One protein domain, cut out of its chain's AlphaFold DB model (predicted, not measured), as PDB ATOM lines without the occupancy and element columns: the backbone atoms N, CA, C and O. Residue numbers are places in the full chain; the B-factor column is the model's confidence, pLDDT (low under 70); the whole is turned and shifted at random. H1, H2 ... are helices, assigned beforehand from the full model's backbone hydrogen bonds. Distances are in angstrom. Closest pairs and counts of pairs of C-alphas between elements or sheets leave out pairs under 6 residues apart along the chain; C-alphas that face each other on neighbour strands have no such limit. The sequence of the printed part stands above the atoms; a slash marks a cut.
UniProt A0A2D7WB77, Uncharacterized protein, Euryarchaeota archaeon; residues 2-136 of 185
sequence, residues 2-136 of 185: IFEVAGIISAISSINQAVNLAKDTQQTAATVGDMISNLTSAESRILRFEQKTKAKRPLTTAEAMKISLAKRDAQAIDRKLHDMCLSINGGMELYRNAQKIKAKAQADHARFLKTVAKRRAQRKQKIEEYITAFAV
ATOM      1  N   ILE A   2       7.989 -12.431 -15.762       62.19
ATOM      2  CA  ILE A   2       6.825 -11.602 -16.166       62.19
ATOM      3  C   ILE A   2       6.155 -12.134 -17.449       62.19
ATOM      4  O   ILE A   2       4.933 -12.227 -17.499       62.19
ATOM      5  N   PHE A   3       6.948 -12.571 -18.434       68.00
ATOM      6  CA  PHE A   3       6.448 -13.209 -19.660       68.00
ATOM      7  C   PHE A   3       5.692 -14.524 -19.411       68.00
ATOM      8  O   PHE A   3       4.711 -14.800 -20.090       68.00
ATOM      9  N   GLU A   4       6.093 -15.313 -18.408       75.19
ATOM     10  CA  GLU A   4       5.386 -16.556 -18.063       75.19
ATOM     11  C   GLU A   4       4.021 -16.254 -17.435       75.19
ATOM     12  O   GLU A   4       3.034 -16.893 -17.782       75.19
ATOM     13  N   VAL A   5       3.937 -15.246 -16.558       77.56
ATOM     14  CA  VAL A   5       2.658 -14.807 -15.971       77.56
ATOM     15  C   VAL A   5       1.738 -14.227 -17.045       77.56
ATOM     16  O   VAL A   5       0.556 -14.551 -17.062       77.56
ATOM     17  N   ALA A   6       2.271 -13.428 -17.972       80.88
ATOM     18  CA  ALA A   6       1.505 -12.900 -19.100       80.88
ATOM     19  C   ALA A   6       0.964 -14.020 -20.006       80.88
ATOM     20  O   ALA A   6      -0.203 -13.979 -20.382       80.88
ATOM     21  N   GLY A   7       1.771 -15.052 -20.281       83.44
ATOM     22  CA  GLY A   7       1.337 -16.229 -21.040       83.44
ATOM     23  C   GLY A   7       0.269 -17.068 -20.330       83.44
ATOM     24  O   GLY A   7      -0.558 -17.703 -20.979       83.44
ATOM     25  N   ILE A   8       0.248 -17.072 -18.994       83.50
ATOM     26  CA  ILE A   8      -0.830 -17.719 -18.235       83.50
ATOM     27  C   ILE A   8      -2.113 -16.881 -18.292       83.50
ATOM     28  O   ILE A   8      -3.193 -17.431 -18.488       83.50
ATOM     29  N   ILE A   9      -2.004 -15.557 -18.156       85.81
ATOM     30  CA  ILE A   9      -3.154 -14.645 -18.247       85.81
ATOM     31  C   ILE A   9      -3.785 -14.706 -19.643       85.81
ATOM     32  O   ILE A   9      -5.008 -14.763 -19.752       85.81
ATOM     33  N   SER A  10      -2.980 -14.751 -20.708       85.50
ATOM     34  CA  SER A  10      -3.505 -14.883 -22.072       85.50
ATOM     35  C   SER A  10      -4.235 -16.209 -22.281       85.50
ATOM     36  O   SER A  10      -5.308 -16.210 -22.875       85.50
ATOM     37  N   ALA A  11      -3.716 -17.312 -21.730       86.62
ATOM     38  CA  ALA A  11      -4.394 -18.606 -21.757       86.62
ATOM     39  C   ALA A  11      -5.725 -18.588 -20.984       86.62
ATOM     40  O   ALA A  11      -6.714 -19.152 -21.434       86.62
ATOM     41  N   ILE A  12      -5.787 -17.916 -19.832       87.88
ATOM     42  CA  ILE A  12      -7.039 -17.760 -19.072       87.88
ATOM     43  C   ILE A  12      -8.050 -16.917 -19.860       87.88
ATOM     44  O   ILE A  12      -9.228 -17.264 -19.929       87.88
ATOM     45  N   SER A  13      -7.591 -15.841 -20.500       88.44
ATOM     46  CA  SER A  13      -8.435 -14.988 -21.341       88.44
ATOM     47  C   SER A  13      -8.986 -15.736 -22.559       88.44
ATOM     48  O   SER A  13     -10.178 -15.629 -22.849       88.44
ATOM     49  N   SER A  14      -8.167 -16.552 -23.234       88.62
ATOM     50  CA  SER A  14      -8.628 -17.357 -24.372       88.62
ATOM     51  C   SER A  14      -9.653 -18.411 -23.953       88.62
ATOM     52  O   SER A  14     -10.643 -18.608 -24.654       88.62
ATOM     53  N   ILE A  15      -9.487 -19.028 -22.776       87.75
ATOM     54  CA  ILE A  15     -10.492 -19.942 -22.215       87.75
ATOM     55  C   ILE A  15     -11.792 -19.187 -21.919       87.75
ATOM     56  O   ILE A  15     -12.861 -19.678 -22.257       87.75
ATOM     57  N   ASN A  16     -11.732 -17.983 -21.342       89.31
ATOM     58  CA  ASN A  16     -12.935 -17.184 -21.087       89.31
ATOM     59  C   ASN A  16     -13.694 -16.850 -22.384       89.31
ATOM     60  O   ASN A  16     -14.922 -16.895 -22.403       89.31
ATOM     61  N   GLN A  17     -12.979 -16.546 -23.471       88.44
ATOM     62  CA  GLN A  17     -13.585 -16.331 -24.789       88.44
ATOM     63  C   GLN A  17     -14.227 -17.613 -25.331       88.44
ATOM     64  O   GLN A  17     -15.374 -17.570 -25.769       88.44
ATOM     65  N   ALA A  18     -13.532 -18.750 -25.231       84.69
ATOM     66  CA  ALA A  18     -14.067 -20.049 -25.636       84.69
ATOM     67  C   ALA A  18     -15.330 -20.419 -24.845       84.69
ATOM     68  O   ALA A  18     -16.304 -20.874 -25.430       84.69
ATOM     69  N   VAL A  19     -15.344 -20.162 -23.536       84.94
ATOM     70  CA  VAL A  19     -16.504 -20.364 -22.656       84.94
ATOM     71  C   VAL A  19     -17.665 -19.458 -23.065       84.94
ATOM     72  O   VAL A  19     -18.791 -19.926 -23.174       84.94
ATOM     73  N   ASN A  20     -17.428 -18.175 -23.347       85.81
ATOM     74  CA  ASN A  20     -18.510 -17.295 -23.798       85.81
ATOM     75  C   ASN A  20     -19.094 -17.762 -25.148       85.81
ATOM     76  O   ASN A  20     -20.308 -17.848 -25.267       85.81
ATOM     77  N   LEU A  21     -18.254 -18.166 -26.106       84.25
ATOM     78  CA  LEU A  21     -18.704 -18.718 -27.393       84.25
ATOM     79  C   LEU A  21     -19.460 -20.052 -27.233       84.25
ATOM     80  O   LEU A  21     -20.439 -20.326 -27.925       84.25
ATOM     81  N   ALA A  22     -19.011 -20.886 -26.297       78.50
ATOM     82  CA  ALA A  22     -19.648 -22.152 -25.961       78.50
ATOM     83  C   ALA A  22     -20.991 -21.972 -25.248       78.50
ATOM     84  O   ALA A  22     -21.844 -22.840 -25.343       78.50
ATOM     85  N   LYS A  23     -21.214 -20.851 -24.558       73.25
ATOM     86  CA  LYS A  23     -22.523 -20.542 -23.973       73.25
ATOM     87  C   LYS A  23     -23.584 -20.283 -25.047       73.25
ATOM     88  O   LYS A  23     -24.745 -20.629 -24.849       73.25
ATOM     89  N   ASP A  24     -23.171 -19.702 -26.168       70.81
ATOM     90  CA  ASP A  24     -24.059 -19.313 -27.268       70.81
ATOM     91  C   ASP A  24     -24.349 -20.475 -28.240       70.81
ATOM     92  O   ASP A  24     -25.207 -20.368 -29.113       70.81
ATOM     93  N   THR A  25     -23.662 -21.610 -28.083       68.56
ATOM     94  CA  THR A  25     -23.817 -22.812 -28.914       68.56
ATOM     95  C   THR A  25     -24.252 -23.987 -28.030       68.56
ATOM     96  O   THR A  25     -23.731 -24.165 -26.938       68.56
ATOM     97  N   GLN A  26     -25.228 -24.805 -28.437       63.97
ATOM     98  CA  GLN A  26     -25.576 -26.017 -27.671       63.97
ATOM     99  C   GLN A  26     -24.390 -26.993 -27.694       63.97
ATOM    100  O   GLN A  26     -24.098 -27.591 -28.727       63.97
ATOM    101  N   GLN A  27     -23.676 -27.120 -26.574       67.38
ATOM    102  CA  GLN A  27     -22.396 -27.829 -26.504       67.38
ATOM    103  C   GLN A  27     -22.501 -29.223 -25.886       67.38
ATOM    104  O   GLN A  27     -23.314 -29.500 -25.005       67.38
ATOM    105  N   THR A  28     -21.592 -30.088 -26.331       71.56
ATOM    106  CA  THR A  28     -21.437 -31.473 -25.879       71.56
ATOM    107  C   THR A  28     -20.522 -31.552 -24.651       71.56
ATOM    108  O   THR A  28     -19.613 -30.740 -24.476       71.56
ATOM    109  N   ALA A  29     -20.695 -32.591 -23.825       72.19
ATOM    110  CA  ALA A  29     -19.868 -32.860 -22.642       72.19
ATOM    111  C   ALA A  29     -18.349 -32.874 -22.913       72.19
ATOM    112  O   ALA A  29     -17.571 -32.460 -22.055       72.19
ATOM    113  N   ALA A  30     -17.927 -33.314 -24.104       79.12
ATOM    114  CA  ALA A  30     -16.520 -33.367 -24.500       79.12
ATOM    115  C   ALA A  30     -15.869 -31.974 -24.539       79.12
ATOM    116  O   ALA A  30     -14.822 -31.770 -23.929       79.12
ATOM    117  N   THR A  31     -16.524 -30.990 -25.162       81.38
ATOM    118  CA  THR A  31     -15.969 -29.636 -25.289       81.38
ATOM    119  C   THR A  31     -15.842 -28.942 -23.937       81.38
ATOM    120  O   THR A  31     -14.842 -28.281 -23.657       81.38
ATOM    121  N   VAL A  32     -16.829 -29.128 -23.056       81.19
ATOM    122  CA  VAL A  32     -16.759 -28.607 -21.684       81.19
ATOM    123  C   VAL A  32     -15.640 -29.296 -20.897       81.19
ATOM    124  O   VAL A  32     -14.923 -28.639 -20.142       81.19
ATOM    125  N   GLY A  33     -15.420 -30.593 -21.123       83.31
ATOM    126  CA  GLY A  33     -14.290 -31.322 -20.553       83.31
ATOM    127  C   GLY A  33     -12.930 -30.768 -20.970       83.31
ATOM    128  O   GLY A  33     -12.067 -30.566 -20.112       83.31
ATOM    129  N   ASP A  34     -12.759 -30.429 -22.246       86.62
ATOM    130  CA  ASP A  34     -11.531 -29.804 -22.744       86.62
ATOM    131  C   ASP A  34     -11.304 -28.420 -22.127       86.62
ATOM    132  O   ASP A  34     -10.184 -28.085 -21.734       86.62
ATOM    133  N   MET A  35     -12.361 -27.620 -21.955       86.50
ATOM    134  CA  MET A  35     -12.259 -26.318 -21.287       86.50
ATOM    135  C   MET A  35     -11.859 -26.451 -19.815       86.50
ATOM    136  O   MET A  35     -10.987 -25.714 -19.349       86.50
ATOM    137  N   ILE A  36     -12.435 -27.416 -19.090       86.75
ATOM    138  CA  ILE A  36     -12.066 -27.713 -17.698       86.75
ATOM    139  C   ILE A  36     -10.614 -28.195 -17.612       86.75
ATOM    140  O   ILE A  36      -9.869 -27.760 -16.729       86.75
ATOM    141  N   SER A  37     -10.187 -29.060 -18.534       88.38
ATOM    142  CA  SER A  37      -8.806 -29.540 -18.620       88.38
ATOM    143  C   SER A  37      -7.833 -28.383 -18.861       88.38
ATOM    144  O   SER A  37      -6.861 -28.207 -18.118       88.38
ATOM    145  N   ASN A  38      -8.141 -27.512 -19.825       88.94
ATOM    146  CA  ASN A  38      -7.341 -26.335 -20.145       88.94
ATOM    147  C   ASN A  38      -7.272 -25.353 -18.969       88.94
ATOM    148  O   ASN A  38      -6.176 -24.887 -18.637       88.94
ATOM    149  N   LEU A  39      -8.390 -25.101 -18.281       88.94
ATOM    150  CA  LEU A  39      -8.427 -24.258 -17.083       88.94
ATOM    151  C   LEU A  39      -7.580 -24.855 -15.955       88.94
ATOM    152  O   LEU A  39      -6.730 -24.167 -15.390       88.94
ATOM    153  N   THR A  40      -7.742 -26.149 -15.680       88.69
ATOM    154  CA  THR A  40      -6.953 -26.873 -14.672       88.69
ATOM    155  C   THR A  40      -5.461 -26.811 -15.005       88.69
ATOM    156  O   THR A  40      -4.620 -26.603 -14.126       88.69
ATOM    157  N   SER A  41      -5.108 -26.920 -16.288       89.56
ATOM    158  CA  SER A  41      -3.730 -26.783 -16.752       89.56
ATOM    159  C   SER A  41      -3.186 -25.370 -16.500       89.56
ATOM    160  O   SER A  41      -2.074 -25.236 -15.980       89.56
ATOM    161  N   ALA A  42      -3.968 -24.321 -16.773       88.62
ATOM    162  CA  ALA A  42      -3.586 -22.932 -16.534       88.62
ATOM    163  C   ALA A  42      -3.408 -22.651 -15.033       88.62
ATOM    164  O   ALA A  42      -2.378 -22.110 -14.627       88.62
ATOM    165  N   GLU A  43      -4.334 -23.112 -14.188       88.75
ATOM    166  CA  GLU A  43      -4.215 -23.021 -12.729       88.75
ATOM    167  C   GLU A  43      -2.978 -23.770 -12.208       88.75
ATOM    168  O   GLU A  43      -2.230 -23.252 -11.373       88.75
ATOM    169  N   SER A  44      -2.686 -24.958 -12.747       88.69
ATOM    170  CA  SER A  44      -1.478 -25.709 -12.387       88.69
ATOM    171  C   SER A  44      -0.195 -24.958 -12.766       88.69
ATOM    172  O   SER A  44       0.791 -25.001 -12.024       88.69
ATOM    173  N   ARG A  45      -0.199 -24.215 -13.884       88.44
ATOM    174  CA  ARG A  45       0.921 -23.358 -14.298       88.44
ATOM    175  C   ARG A  45       1.101 -22.183 -13.341       88.44
ATOM    176  O   ARG A  45       2.246 -21.897 -12.994       88.44
ATOM    177  N   ILE A  46       0.016 -21.577 -12.839       88.06
ATOM    178  CA  ILE A  46       0.086 -20.565 -11.765       88.06
ATOM    179  C   ILE A  46       0.762 -21.160 -10.529       88.06
ATOM    180  O   ILE A  46       1.718 -20.584 -10.011       88.06
ATOM    181  N   LEU A  47       0.314 -22.332 -10.072       88.75
ATOM    182  CA  LEU A  47       0.868 -22.980  -8.880       88.75
ATOM    183  C   LEU A  47       2.350 -23.334  -9.058       88.75
ATOM    184  O   LEU A  47       3.155 -23.076  -8.163       88.75
ATOM    185  N   ARG A  48       2.740 -23.884 -10.215       88.00
ATOM    186  CA  ARG A  48       4.145 -24.193 -10.538       88.00
ATOM    187  C   ARG A  48       4.998 -22.931 -10.612       88.00
ATOM    188  O   ARG A  48       6.132 -22.937 -10.132       88.00
ATOM    189  N   PHE A  49       4.469 -21.851 -11.181       86.56
ATOM    190  CA  PHE A  49       5.137 -20.553 -11.189       86.56
ATOM    191  C   PHE A  49       5.345 -20.038  -9.760       86.56
ATOM    192  O   PHE A  49       6.461 -19.679  -9.393       86.56
ATOM    193  N   GLU A  50       4.313 -20.085  -8.911       85.50
ATOM    194  CA  GLU A  50       4.429 -19.712  -7.499       85.50
ATOM    195  C   GLU A  50       5.470 -20.572  -6.766       85.50
ATOM    196  O   GLU A  50       6.263 -20.026  -6.002       85.50
ATOM    197  N   GLN A  51       5.529 -21.884  -7.021       86.62
ATOM    198  CA  GLN A  51       6.534 -22.771  -6.425       86.62
ATOM    199  C   GLN A  51       7.957 -22.395  -6.847       86.62
ATOM    200  O   GLN A  51       8.831 -22.231  -5.994       86.62
ATOM    201  N   LYS A  52       8.190 -22.216  -8.153       85.06
ATOM    202  CA  LYS A  52       9.501 -21.838  -8.701       85.06
ATOM    203  C   LYS A  52       9.963 -20.486  -8.162       85.06
ATOM    204  O   LYS A  52      11.105 -20.353  -7.716       85.06
ATOM    205  N   THR A  53       9.074 -19.497  -8.164       83.81
ATOM    206  CA  THR A  53       9.410 -18.130  -7.760       83.81
ATOM    207  C   THR A  53       9.613 -18.047  -6.253       83.81
ATOM    208  O   THR A  53      10.657 -17.563  -5.817       83.81
ATOM    209  N   LYS A  54       8.698 -18.611  -5.446       80.00
ATOM    210  CA  LYS A  54       8.817 -18.632  -3.978       80.00
ATOM    211  C   LYS A  54       9.938 -19.538  -3.476       80.00
ATOM    212  O   LYS A  54      10.378 -19.348  -2.349       80.00
ATOM    213  N   ALA A  55      10.451 -20.482  -4.265       77.25
ATOM    214  CA  ALA A  55      11.675 -21.196  -3.905       77.25
ATOM    215  C   ALA A  55      12.897 -20.264  -3.938       77.25
ATOM    216  O   ALA A  55      13.718 -20.294  -3.022       77.25
ATOM    217  N   LYS A  56      12.991 -19.398  -4.956       77.69
ATOM    218  CA  LYS A  56      14.167 -18.548  -5.202       77.69
ATOM    219  C   LYS A  56      14.115 -17.204  -4.477       77.69
ATOM    220  O   LYS A  56      15.092 -16.823  -3.847       77.69
ATOM    221  N   ARG A  57      12.986 -16.494  -4.531       78.62
ATOM    222  CA  ARG A  57      12.844 -15.133  -3.985       78.62
ATOM    223  C   ARG A  57      11.460 -14.886  -3.382       78.62
ATOM    224  O   ARG A  57      10.549 -15.688  -3.591       78.62
ATOM    225  N   PRO A  58      11.270 -13.846  -2.557       76.69
ATOM    226  CA  PRO A  58       9.930 -13.341  -2.288       76.69
ATOM    227  C   PRO A  58       9.277 -12.833  -3.587       76.69
ATOM    228  O   PRO A  58       9.952 -12.422  -4.537       76.69
ATOM    229  N   LEU A  59       7.949 -12.923  -3.645       77.06
ATOM    230  CA  LEU A  59       7.166 -12.410  -4.766       77.06
ATOM    231  C   LEU A  59       7.207 -10.877  -4.742       77.06
ATOM    232  O   LEU A  59       7.075 -10.292  -3.667       77.06
ATOM    233  N   THR A  60       7.381 -10.227  -5.894       84.06
ATOM    234  CA  THR A  60       7.240  -8.764  -5.958       84.06
ATOM    235  C   THR A  60       5.760  -8.393  -5.887       84.06
ATOM    236  O   THR A  60       4.893  -9.184  -6.264       84.06
ATOM    237  N   THR A  61       5.450  -7.189  -5.407       82.94
ATOM    238  CA  THR A  61       4.066  -6.700  -5.253       82.94
ATOM    239  C   THR A  61       3.292  -6.736  -6.574       82.94
ATOM    240  O   THR A  61       2.172  -7.242  -6.620       82.94
ATOM    241  N   ALA A  62       3.919  -6.304  -7.670       82.81
ATOM    242  CA  ALA A  62       3.326  -6.336  -9.005       82.81
ATOM    243  C   ALA A  62       3.030  -7.767  -9.500       82.81
ATOM    244  O   ALA A  62       1.989  -8.014 -10.108       82.81
ATOM    245  N   GLU A  63       3.914  -8.732  -9.232       82.94
ATOM    246  CA  GLU A  63       3.682 -10.137  -9.594       82.94
ATOM    247  C   GLU A  63       2.588 -10.769  -8.737       82.94
ATOM    248  O   GLU A  63       1.745 -11.497  -9.257       82.94
ATOM    249  N   ALA A  64       2.566 -10.460  -7.439       83.94
ATOM    250  CA  ALA A  64       1.524 -10.915  -6.527       83.94
ATOM    251  C   ALA A  64       0.139 -10.435  -6.974       83.94
ATOM    252  O   ALA A  64      -0.805 -11.225  -6.988       83.94
ATOM    253  N   MET A  65       0.037  -9.173  -7.396       87.00
ATOM    254  CA  MET A  65      -1.203  -8.594  -7.907       87.00
ATOM    255  C   MET A  65      -1.649  -9.244  -9.224       87.00
ATOM    256  O   MET A  65      -2.815  -9.588  -9.378       87.00
ATOM    257  N   LYS A  66      -0.733  -9.482 -10.171       87.06
ATOM    258  CA  LYS A  66      -1.076 -10.164 -11.432       87.06
ATOM    259  C   LYS A  66      -1.552 -11.600 -11.205       87.06
ATOM    260  O   LYS A  66      -2.501 -12.039 -11.844       87.06
ATOM    261  N   ILE A  67      -0.928 -12.323 -10.275       87.81
ATOM    262  CA  ILE A  67      -1.362 -13.678  -9.912       87.81
ATOM    263  C   ILE A  67      -2.717 -13.655  -9.200       87.81
ATOM    264  O   ILE A  67      -3.538 -14.535  -9.446       87.81
ATOM    265  N   SER A  68      -2.971 -12.683  -8.318       87.69
ATOM    266  CA  SER A  68      -4.262 -12.590  -7.632       87.69
ATOM    267  C   SER A  68      -5.400 -12.258  -8.600       87.69
ATOM    268  O   SER A  68      -6.465 -12.858  -8.486       87.69
ATOM    269  N   LEU A  69      -5.155 -11.391  -9.589       89.56
ATOM    270  CA  LEU A  69      -6.081 -11.139 -10.695       89.56
ATOM    271  C   LEU A  69      -6.332 -12.413 -11.510       89.56
ATOM    272  O   LEU A  69      -7.475 -12.842 -11.612       89.56
ATOM    273  N   ALA A  70      -5.277 -13.102 -11.956       88.44
ATOM    274  CA  ALA A  70      -5.414 -14.352 -12.708       88.44
ATOM    275  C   ALA A  70      -6.193 -15.436 -11.936       88.44
ATOM    276  O   ALA A  70      -6.981 -16.176 -12.518       88.44
ATOM    277  N   LYS A  71      -6.007 -15.525 -10.610       90.19
ATOM    278  CA  LYS A  71      -6.779 -16.429  -9.741       90.19
ATOM    279  C   LYS A  71      -8.258 -16.046  -9.678       90.19
ATOM    280  O   LYS A  71      -9.100 -16.939  -9.670       90.19
ATOM    281  N   ARG A  72      -8.581 -14.749  -9.631       91.69
ATOM    282  CA  ARG A  72      -9.974 -14.270  -9.676       91.69
ATOM    283  C   ARG A  72     -10.625 -14.587 -11.018       91.69
ATOM    284  O   ARG A  72     -11.741 -15.097 -11.028       91.69
ATOM    285  N   ASP A  73      -9.916 -14.363 -12.119       90.00
ATOM    286  CA  ASP A  73     -10.417 -14.666 -13.462       90.00
ATOM    287  C   ASP A  73     -10.663 -16.169 -13.632       90.00
ATOM    288  O   ASP A  73     -11.734 -16.578 -14.076       90.00
ATOM    289  N   ALA A  74      -9.725 -17.008 -13.181       89.56
ATOM    290  CA  ALA A  74      -9.891 -18.459 -13.187       89.56
ATOM    291  C   ALA A  74     -11.110 -18.911 -12.360       89.56
ATOM    292  O   ALA A  74     -11.880 -19.747 -12.822       89.56
ATOM    293  N   GLN A  75     -11.344 -18.318 -11.182       91.44
ATOM    294  CA  GLN A  75     -12.536 -18.597 -10.367       91.44
ATOM    295  C   GLN A  75     -13.839 -18.164 -11.047       91.44
ATOM    296  O   GLN A  75     -14.859 -18.836 -10.901       91.44
ATOM    297  N   ALA A  76     -13.832 -17.049 -11.779       91.88
ATOM    298  CA  ALA A  76     -14.999 -16.608 -12.532       91.88
ATOM    299  C   ALA A  76     -15.325 -17.579 -13.680       91.88
ATOM    300  O   ALA A  76     -16.488 -17.920 -13.879       91.88
ATOM    301  N   ILE A  77     -14.305 -18.065 -14.394       89.38
ATOM    302  CA  ILE A  77     -14.462 -19.078 -15.449       89.38
ATOM    303  C   ILE A  77     -14.936 -20.413 -14.860       89.38
ATOM    304  O   ILE A  77     -15.826 -21.035 -15.428       89.38
ATOM    305  N   ASP A  78     -14.401 -20.825 -13.709       90.25
ATOM    306  CA  ASP A  78     -14.797 -22.053 -13.001       90.25
ATOM    307  C   ASP A  78     -16.301 -22.056 -12.674       90.25
ATOM    308  O   ASP A  78     -16.987 -23.045 -12.913       90.25
ATOM    309  N   ARG A  79     -16.853 -20.914 -12.233       90.25
ATOM    310  CA  ARG A  79     -18.306 -20.760 -12.022       90.25
ATOM    311  C   ARG A  79     -19.101 -20.903 -13.320       90.25
ATOM    312  O   ARG A  79     -20.093 -21.617 -13.343       90.25
ATOM    313  N   LYS A  80     -18.646 -20.277 -14.409       87.19
ATOM    314  CA  LYS A  80     -19.308 -20.406 -15.720       87.19
ATOM    315  C   LYS A  80     -19.293 -21.851 -16.228       87.19
ATOM    316  O   LYS A  80     -20.290 -22.315 -16.768       87.19
ATOM    317  N   LEU A  81     -18.176 -22.556 -16.051       85.81
ATOM    318  CA  LEU A  81     -18.046 -23.967 -16.425       85.81
ATOM    319  C   LEU A  81     -18.913 -24.869 -15.547       85.81
ATOM    320  O   LEU A  81     -19.515 -25.804 -16.061       85.81
ATOM    321  N   HIS A  82     -19.023 -24.570 -14.252       88.69
ATOM    322  CA  HIS A  82     -19.952 -25.258 -13.360       88.69
ATOM    323  C   HIS A  82     -21.400 -25.134 -13.852       88.69
ATOM    324  O   HIS A  82     -22.095 -26.143 -13.962       88.69
ATOM    325  N   ASP A  83     -21.826 -23.927 -14.226       87.56
ATOM    326  CA  ASP A  83     -23.175 -23.693 -14.746       87.56
ATOM    327  C   ASP A  83     -23.422 -24.454 -16.063       87.56
ATOM    328  O   ASP A  83     -24.482 -25.052 -16.242       87.56
ATOM    329  N   MET A  84     -22.425 -24.535 -16.954       82.69
ATOM    330  CA  MET A  84     -22.511 -25.366 -18.169       82.69
ATOM    331  C   MET A  84     -22.569 -26.864 -17.859       82.69
ATOM    332  O   MET A  84     -23.327 -27.604 -18.486       82.69
ATOM    333  N   CYS A  85     -21.800 -27.331 -16.877       84.62
ATOM    334  CA  CYS A  85     -21.812 -28.729 -16.455       84.62
ATOM    335  C   CYS A  85     -23.151 -29.158 -15.848       84.62
ATOM    336  O   CYS A  85     -23.489 -30.336 -15.953       84.62
ATOM    337  N   LEU A  86     -23.909 -28.239 -15.241       83.31
ATOM    338  CA  LEU A  86     -25.264 -28.512 -14.750       83.31
ATOM    339  C   LEU A  86     -26.255 -28.757 -15.894       83.31
ATOM    340  O   LEU A  86     -27.150 -29.585 -15.753       83.31
ATOM    341  N   SER A  87     -26.085 -28.069 -17.027       79.19
ATOM    342  CA  SER A  87     -26.950 -28.235 -18.202       79.19
ATOM    343  C   SER A  87     -26.654 -29.481 -19.049       79.19
ATOM    344  O   SER A  87     -27.420 -29.789 -19.957       79.19
ATOM    345  N   ILE A  88     -25.566 -30.207 -18.771       80.88
ATOM    346  CA  ILE A  88     -25.101 -31.339 -19.584       80.88
ATOM    347  C   ILE A  88     -25.193 -32.645 -18.787       80.88
ATOM    348  O   ILE A  88     -24.641 -32.767 -17.693       80.88
ATOM    349  N   ASN A  89     -25.816 -33.672 -19.371       75.44
ATOM    350  CA  ASN A  89     -25.875 -35.012 -18.778       75.44
ATOM    351  C   ASN A  89     -24.462 -35.574 -18.524       75.44
ATOM    352  O   ASN A  89     -23.637 -35.637 -19.432       75.44
ATOM    353  N   GLY A  90     -24.174 -35.968 -17.278       75.19
ATOM    354  CA  GLY A  90     -22.854 -36.465 -16.854       75.19
ATOM    355  C   GLY A  90     -21.787 -35.381 -16.616       75.19
ATOM    356  O   GLY A  90     -20.723 -35.680 -16.070       75.19
ATOM    357  N   GLY A  91     -22.068 -34.110 -16.933       77.44
ATOM    358  CA  GLY A  91     -21.124 -32.999 -16.754       77.44
ATOM    359  C   GLY A  91     -20.743 -32.749 -15.290       77.44
ATOM    360  O   GLY A  91     -19.595 -32.426 -14.984       77.44
ATOM    361  N   MET A  92     -21.674 -32.976 -14.362       84.38
ATOM    362  CA  MET A  92     -21.429 -32.800 -12.926       84.38
ATOM    363  C   MET A  92     -20.420 -33.792 -12.339       84.38
ATOM    364  O   MET A  92     -19.688 -33.442 -11.410       84.38
ATOM    365  N   GLU A  93     -20.347 -35.018 -12.855       86.69
ATOM    366  CA  GLU A  93     -19.358 -35.991 -12.385       86.69
ATOM    367  C   GLU A  93     -17.944 -35.589 -12.825       86.69
ATOM    368  O   GLU A  93     -17.010 -35.588 -12.017       86.69
ATOM    369  N   LEU A  94     -17.813 -35.141 -14.076       81.44
ATOM    370  CA  LEU A  94     -16.569 -34.601 -14.618       81.44
ATOM    371  C   LEU A  94     -16.089 -33.385 -13.817       81.44
ATOM    372  O   LEU A  94     -14.927 -33.332 -13.404       81.44
ATOM    373  N   TYR A  95     -16.998 -32.454 -13.516       86.62
ATOM    374  CA  TYR A  95     -16.699 -31.283 -12.694       86.62
ATOM    375  C   TYR A  95     -16.221 -31.670 -11.287       86.62
ATOM    376  O   TYR A  95     -15.203 -31.168 -10.802       86.62
ATOM    377  N   ARG A  96     -16.903 -32.619 -10.629       89.38
ATOM    378  CA  ARG A  96     -16.499 -33.126  -9.306       89.38
ATOM    379  C   ARG A  96     -15.106 -33.753  -9.332       89.38
ATOM    380  O   ARG A  96     -14.326 -33.543  -8.402       89.38
ATOM    381  N   ASN A  97     -14.776 -34.506 -10.377       87.56
ATOM    382  CA  ASN A  97     -13.453 -35.109 -10.525       87.56
ATOM    383  C   ASN A  97     -12.366 -34.045 -10.736       87.56
ATOM    384  O   ASN A  97     -11.321 -34.106 -10.081       87.56
ATOM    385  N   ALA A  98     -12.633 -33.019 -11.546       85.62
ATOM    386  CA  ALA A  98     -11.729 -31.882 -11.712       85.62
ATOM    387  C   ALA A  98     -11.503 -31.119 -10.391       85.62
ATOM    388  O   ALA A  98     -10.358 -30.851 -10.016       85.62
ATOM    389  N   GLN A  99     -12.566 -30.864  -9.621       89.56
ATOM    390  CA  GLN A  99     -12.484 -30.260  -8.285       89.56
ATOM    391  C   GLN A  99     -11.620 -31.081  -7.317       89.56
ATOM    392  O   GLN A  99     -10.771 -30.523  -6.621       89.56
ATOM    393  N   LYS A 100     -11.764 -32.413  -7.294       91.06
ATOM    394  CA  LYS A 100     -10.914 -33.288  -6.461       91.06
ATOM    395  C   LYS A 100      -9.431 -33.147  -6.820       91.06
ATOM    396  O   LYS A 100      -8.584 -33.057  -5.929       91.06
ATOM    397  N   ILE A 101      -9.110 -33.103  -8.114       87.94
ATOM    398  CA  ILE A 101      -7.733 -32.926  -8.598       87.94
ATOM    399  C   ILE A 101      -7.195 -31.550  -8.187       87.94
ATOM    400  O   ILE A 101      -6.084 -31.452  -7.657       87.94
ATOM    401  N   LYS A 102      -7.997 -30.496  -8.359       86.50
ATOM    402  CA  LYS A 102      -7.668 -29.123  -7.955       86.50
ATOM    403  C   LYS A 102      -7.401 -29.021  -6.453       86.50
ATOM    404  O   LYS A 102      -6.373 -28.475  -6.052       86.50
ATOM    405  N   ALA A 103      -8.262 -29.611  -5.626       89.62
ATOM    406  CA  ALA A 103      -8.097 -29.647  -4.176       89.62
ATOM    407  C   ALA A 103      -6.791 -30.350  -3.765       89.62
ATOM    408  O   ALA A 103      -6.042 -29.832  -2.932       89.62
ATOM    409  N   LYS A 104      -6.462 -31.485  -4.398       90.00
ATOM    410  CA  LYS A 104      -5.192 -32.190  -4.165       90.00
ATOM    411  C   LYS A 104      -3.986 -31.323  -4.539       90.00
ATOM    412  O   LYS A 104      -3.069 -31.171  -3.734       90.00
ATOM    413  N   ALA A 105      -4.017 -30.684  -5.708       84.69
ATOM    414  CA  ALA A 105      -2.945 -29.797  -6.158       84.69
ATOM    415  C   ALA A 105      -2.739 -28.592  -5.218       84.69
ATOM    416  O   ALA A 105      -1.602 -28.209  -4.929       84.69
ATOM    417  N   GLN A 106      -3.824 -28.013  -4.698       88.56
ATOM    418  CA  GLN A 106      -3.760 -26.928  -3.716       88.56
ATOM    419  C   GLN A 106      -3.188 -27.394  -2.372       88.56
ATOM    420  O   GLN A 106      -2.356 -26.696  -1.787       88.56
ATOM    421  N   ALA A 107      -3.579 -28.581  -1.898       91.56
ATOM    422  CA  ALA A 107      -3.040 -29.163  -0.672       91.56
ATOM    423  C   ALA A 107      -1.525 -29.408  -0.781       91.56
ATOM    424  O   ALA A 107      -0.767 -29.035   0.121       91.56
ATOM    425  N   ASP A 108      -1.066 -29.957  -1.906       88.88
ATOM    426  CA  ASP A 108       0.357 -30.172  -2.174       88.88
ATOM    427  C   ASP A 108       1.121 -28.846  -2.278       88.88
ATOM    428  O   ASP A 108       2.218 -28.702  -1.727       88.88
ATOM    429  N   HIS A 109       0.517 -27.829  -2.897       88.12
ATOM    430  CA  HIS A 109       1.088 -26.487  -2.935       88.12
ATOM    431  C   HIS A 109       1.226 -25.881  -1.532       88.12
ATOM    432  O   HIS A 109       2.285 -25.357  -1.189       88.12
ATOM    433  N   ALA A 110       0.205 -25.997  -0.682       89.19
ATOM    434  CA  ALA A 110       0.256 -25.506   0.692       89.19
ATOM    435  C   ALA A 110       1.343 -26.218   1.517       89.19
ATOM    436  O   ALA A 110       2.091 -25.568   2.252       89.19
ATOM    437  N   ARG A 111       1.485 -27.542   1.359       91.19
ATOM    438  CA  ARG A 111       2.575 -28.321   1.972       91.19
ATOM    439  C   ARG A 111       3.941 -27.823   1.505       91.19
ATOM    440  O   ARG A 111       4.817 -27.592   2.337       91.19
ATOM    441  N   PHE A 112       4.107 -27.580   0.207       89.00
ATOM    442  CA  PHE A 112       5.338 -27.016  -0.348       89.00
ATOM    443  C   PHE A 112       5.662 -25.628   0.229       89.00
ATOM    444  O   PHE A 112       6.801 -25.358   0.605       89.00
ATOM    445  N   LEU A 113       4.674 -24.741   0.363       87.50
ATOM    446  CA  LEU A 113       4.903 -23.418   0.951       87.50
ATOM    447  C   LEU A 113       5.381 -23.509   2.405       87.50
ATOM    448  O   LEU A 113       6.305 -22.789   2.789       87.50
ATOM    449  N   LYS A 114       4.811 -24.431   3.193       90.19
ATOM    450  CA  LYS A 114       5.251 -24.689   4.572       90.19
ATOM    451  C   LYS A 114       6.698 -25.184   4.622       90.19
ATOM    452  O   LYS A 114       7.480 -24.695   5.438       90.19
ATOM    453  N   THR A 115       7.089 -26.110   3.745       89.00
ATOM    454  CA  THR A 115       8.470 -26.623   3.725       89.00
ATOM    455  C   THR A 115       9.473 -25.557   3.293       89.00
ATOM    456  O   THR A 115      10.543 -25.452   3.893       89.00
ATOM    457  N   VAL A 116       9.130 -24.717   2.314       87.88
ATOM    458  CA  VAL A 116       9.972 -23.586   1.896       87.88
ATOM    459  C   VAL A 116      10.128 -22.563   3.020       87.88
ATOM    460  O   VAL A 116      11.249 -22.122   3.278       87.88
ATOM    461  N   ALA A 117       9.047 -22.214   3.722       86.19
ATOM    462  CA  ALA A 117       9.103 -21.303   4.863       86.19
ATOM    463  C   ALA A 117      10.009 -21.848   5.979       86.19
ATOM    464  O   ALA A 117      10.907 -21.140   6.438       86.19
ATOM    465  N   LYS A 118       9.860 -23.134   6.331       90.44
ATOM    466  CA  LYS A 118      10.716 -23.806   7.322       90.44
ATOM    467  C   LYS A 118      12.191 -23.793   6.905       90.44
ATOM    468  O   LYS A 118      13.047 -23.411   7.695       90.44
ATOM    469  N   ARG A 119      12.494 -24.137   5.649       87.38
ATOM    470  CA  ARG A 119      13.869 -24.109   5.112       87.38
ATOM    471  C   ARG A 119      14.471 -22.704   5.128       87.38
ATOM    472  O   ARG A 119      15.660 -22.558   5.387       87.38
ATOM    473  N   ARG A 120      13.675 -21.665   4.856       85.50
ATOM    474  CA  ARG A 120      14.126 -20.267   4.929       85.50
ATOM    475  C   ARG A 120      14.432 -19.843   6.362       85.50
ATOM    476  O   ARG A 120      15.473 -19.235   6.574       85.50
ATOM    477  N   ALA A 121      13.578 -20.197   7.321       86.69
ATOM    478  CA  ALA A 121      13.824 -19.924   8.737       86.69
ATOM    479  C   ALA A 121      15.118 -20.597   9.221       86.69
ATOM    480  O   ALA A 121      15.980 -19.933   9.783       86.69
ATOM    481  N   GLN A 122      15.315 -21.873   8.879       90.88
ATOM    482  CA  GLN A 122      16.539 -22.609   9.213       90.88
ATOM    483  C   GLN A 122      17.796 -21.989   8.590       90.88
ATOM    484  O   GLN A 122      18.847 -21.957   9.218       90.88
ATOM    485  N   ARG A 123      17.716 -21.488   7.349       85.62
ATOM    486  CA  ARG A 123      18.849 -20.797   6.711       85.62
ATOM    487  C   ARG A 123      19.179 -19.478   7.402       85.62
ATOM    488  O   ARG A 123      20.354 -19.184   7.549       85.62
ATOM    489  N   LYS A 124      18.167 -18.709   7.816       86.38
ATOM    490  CA  LYS A 124      18.379 -17.461   8.558       86.38
ATOM    491  C   LYS A 124      19.088 -17.718   9.884       86.38
ATOM    492  O   LYS A 124      20.109 -17.096  10.119       86.38
ATOM    493  N   GLN A 125      18.619 -18.705  10.650       89.12
ATOM    494  CA  GLN A 125      19.251 -19.106  11.912       89.12
ATOM    495  C   GLN A 125      20.723 -19.482  11.713       89.12
ATOM    496  O   GLN A 125      21.591 -18.923  12.365       89.12
ATOM    497  N   LYS A 126      21.024 -20.336  10.726       88.88
ATOM    498  CA  LYS A 126      22.415 -20.706  10.421       88.88
ATOM    499  C   LYS A 126      23.276 -19.506  10.030       88.88
ATOM    500  O   LYS A 126      24.424 -19.419  10.439       88.88
ATOM    501  N   ILE A 127      22.749 -18.588   9.219       86.25
ATOM    502  CA  ILE A 127      23.486 -17.382   8.815       86.25
ATOM    503  C   ILE A 127      23.752 -16.483  10.027       86.25
ATOM    504  O   ILE A 127      24.865 -15.987  10.166       86.25
ATOM    505  N   GLU A 128      22.774 -16.303  10.913       87.50
ATOM    506  CA  GLU A 128      22.940 -15.539  12.154       87.50
ATOM    507  C   GLU A 128      23.990 -16.178  13.075       87.50
ATOM    508  O   GLU A 128      24.862 -15.475  13.585       87.50
ATOM    509  N   GLU A 129      23.990 -17.504  13.217       88.19
ATOM    510  CA  GLU A 129      25.017 -18.247  13.965       88.19
ATOM    511  C   GLU A 129      26.422 -18.048  13.370       88.19
ATOM    512  O   GLU A 129      27.371 -17.759  14.097       88.19
ATOM    513  N   TYR A 130      26.577 -18.131  12.044       88.38
ATOM    514  CA  TYR A 130      27.878 -17.907  11.405       88.38
ATOM    515  C   TYR A 130      28.352 -16.456  11.521       88.38
ATOM    516  O   TYR A 130      29.534 -16.221  11.766       88.38
ATOM    517  N   ILE A 131      27.454 -15.481  11.354       90.62
ATOM    518  CA  ILE A 131      27.797 -14.057  11.465       90.62
ATOM    519  C   ILE A 131      28.194 -13.716  12.899       90.62
ATOM    520  O   ILE A 131      29.192 -13.032  13.100       90.62
ATOM    521  N   THR A 132      27.448 -14.202  13.893       88.75
ATOM    522  CA  THR A 132      27.769 -13.965  15.307       88.75
ATOM    523  C   THR A 132      29.096 -14.615  15.688       88.75
ATOM    524  O   THR A 132      29.946 -13.943  16.269       88.75
ATOM    525  N   ALA A 133      29.338 -15.865  15.283       88.38
ATOM    526  CA  ALA A 133      30.621 -16.530  15.504       88.38
ATOM    527  C   ALA A 133      31.787 -15.777  14.836       88.38
ATOM    528  O   ALA A 133      32.812 -15.529  15.471       88.38
ATOM    529  N   PHE A 134      31.619 -15.356  13.578       91.88
ATOM    530  CA  PHE A 134      32.632 -14.582  12.861       91.88
ATOM    531  C   PHE A 134      32.898 -13.227  13.528       91.88
ATOM    532  O   PHE A 134      34.053 -12.847  13.703       91.88
ATOM    533  N   ALA A 135      31.848 -12.520  13.953       92.12
ATOM    534  CA  ALA A 135      31.966 -11.238  14.638       92.12
ATOM    535  C   ALA A 135      32.734 -11.362  15.963       92.12
ATOM    536  O   ALA A 135      33.582 -10.522  16.251       92.12
ATOM    537  N   VAL A 136      32.490 -12.423  16.739       93.00
ATOM    538  CA  VAL A 136      33.203 -12.680  18.001       93.00
ATOM    539  C   VAL A 136      34.689 -12.948  17.756       93.00
ATOM    540  O   VAL A 136      35.536 -12.348  18.417       93.00
TER     541      VAL A 136
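AT A GLANCE: This is residues 2 to 136 of the 185 residues of an uncharacterized protein of Euryarchaeota archaeon (UniProt A0A2D7WB77). One very long helix, H4, runs side by side with H2 in an up-and-down bundle of four helices, and its last residues, 121 to 136, stick out past the bundle as a bare arm. H1, H2 and H3 pack together as a triangle, and H4 runs along H2 away from H1. The printed part has 135 residues with four named helices, H1 to H4 in chain order, and no named strand; its class is all helix. The whole is loose, with a radius of gyration of the C-alphas of 19.8 A, and spans 76 by 28 by 16 A, the arm adding to the length.

IN THESE COORDINATES: Find C-alpha 91 at (-21.124, -32.999, -16.754); from there H4, residues 91 to 136, runs 67.6 A to C-alpha 136 at (33.203, -12.680, 18.001). H2 is residues 29 to 56, 40.8 A long, and H3 is residues 61 to 86, 37.8 A long. H1, residues 2 to 23, begins at C-alpha 2 at (6.825, -11.602, -16.166) and is 31.7 A long.

HOW THE PARTS SIT: H4 touches H2 at a shallow tilt of 3 degrees, the same way; their closest C-alphas, Ala 29 and Gly 91, are 6.0 A apart. H3 touches H4 with residues 82 to 86 alone, closest at the C-alphas of Cys 85 and Gly 91, 4.3 A. H2 and H3 form a helical hairpin, closest at the C-alphas of Val 32 and Leu 81, 7.1 A. H1 touches H2 at the C-alphas of Ile 8 and Ala 42, 6.1 A, and H3 at those of Ile 9 and Ala 70, 6.0 A. H1 and H4 are apart. In H1, H2, H3 and H4 every O i to N i+4 pair is within hydrogen-bond range.

THE WHOLE: Look to the C-alphas of Gln 26 and Val 136 for the two farthest apart, 75.6 A. Without residues 121 to 136, which stand free, the body spans 51 by 26 by 16 A. The printed part has no cut, and its three links are tight. The mean pLDDT of the printed part is 85.1; residues 2 to 3 and 25 to 27 are under 70.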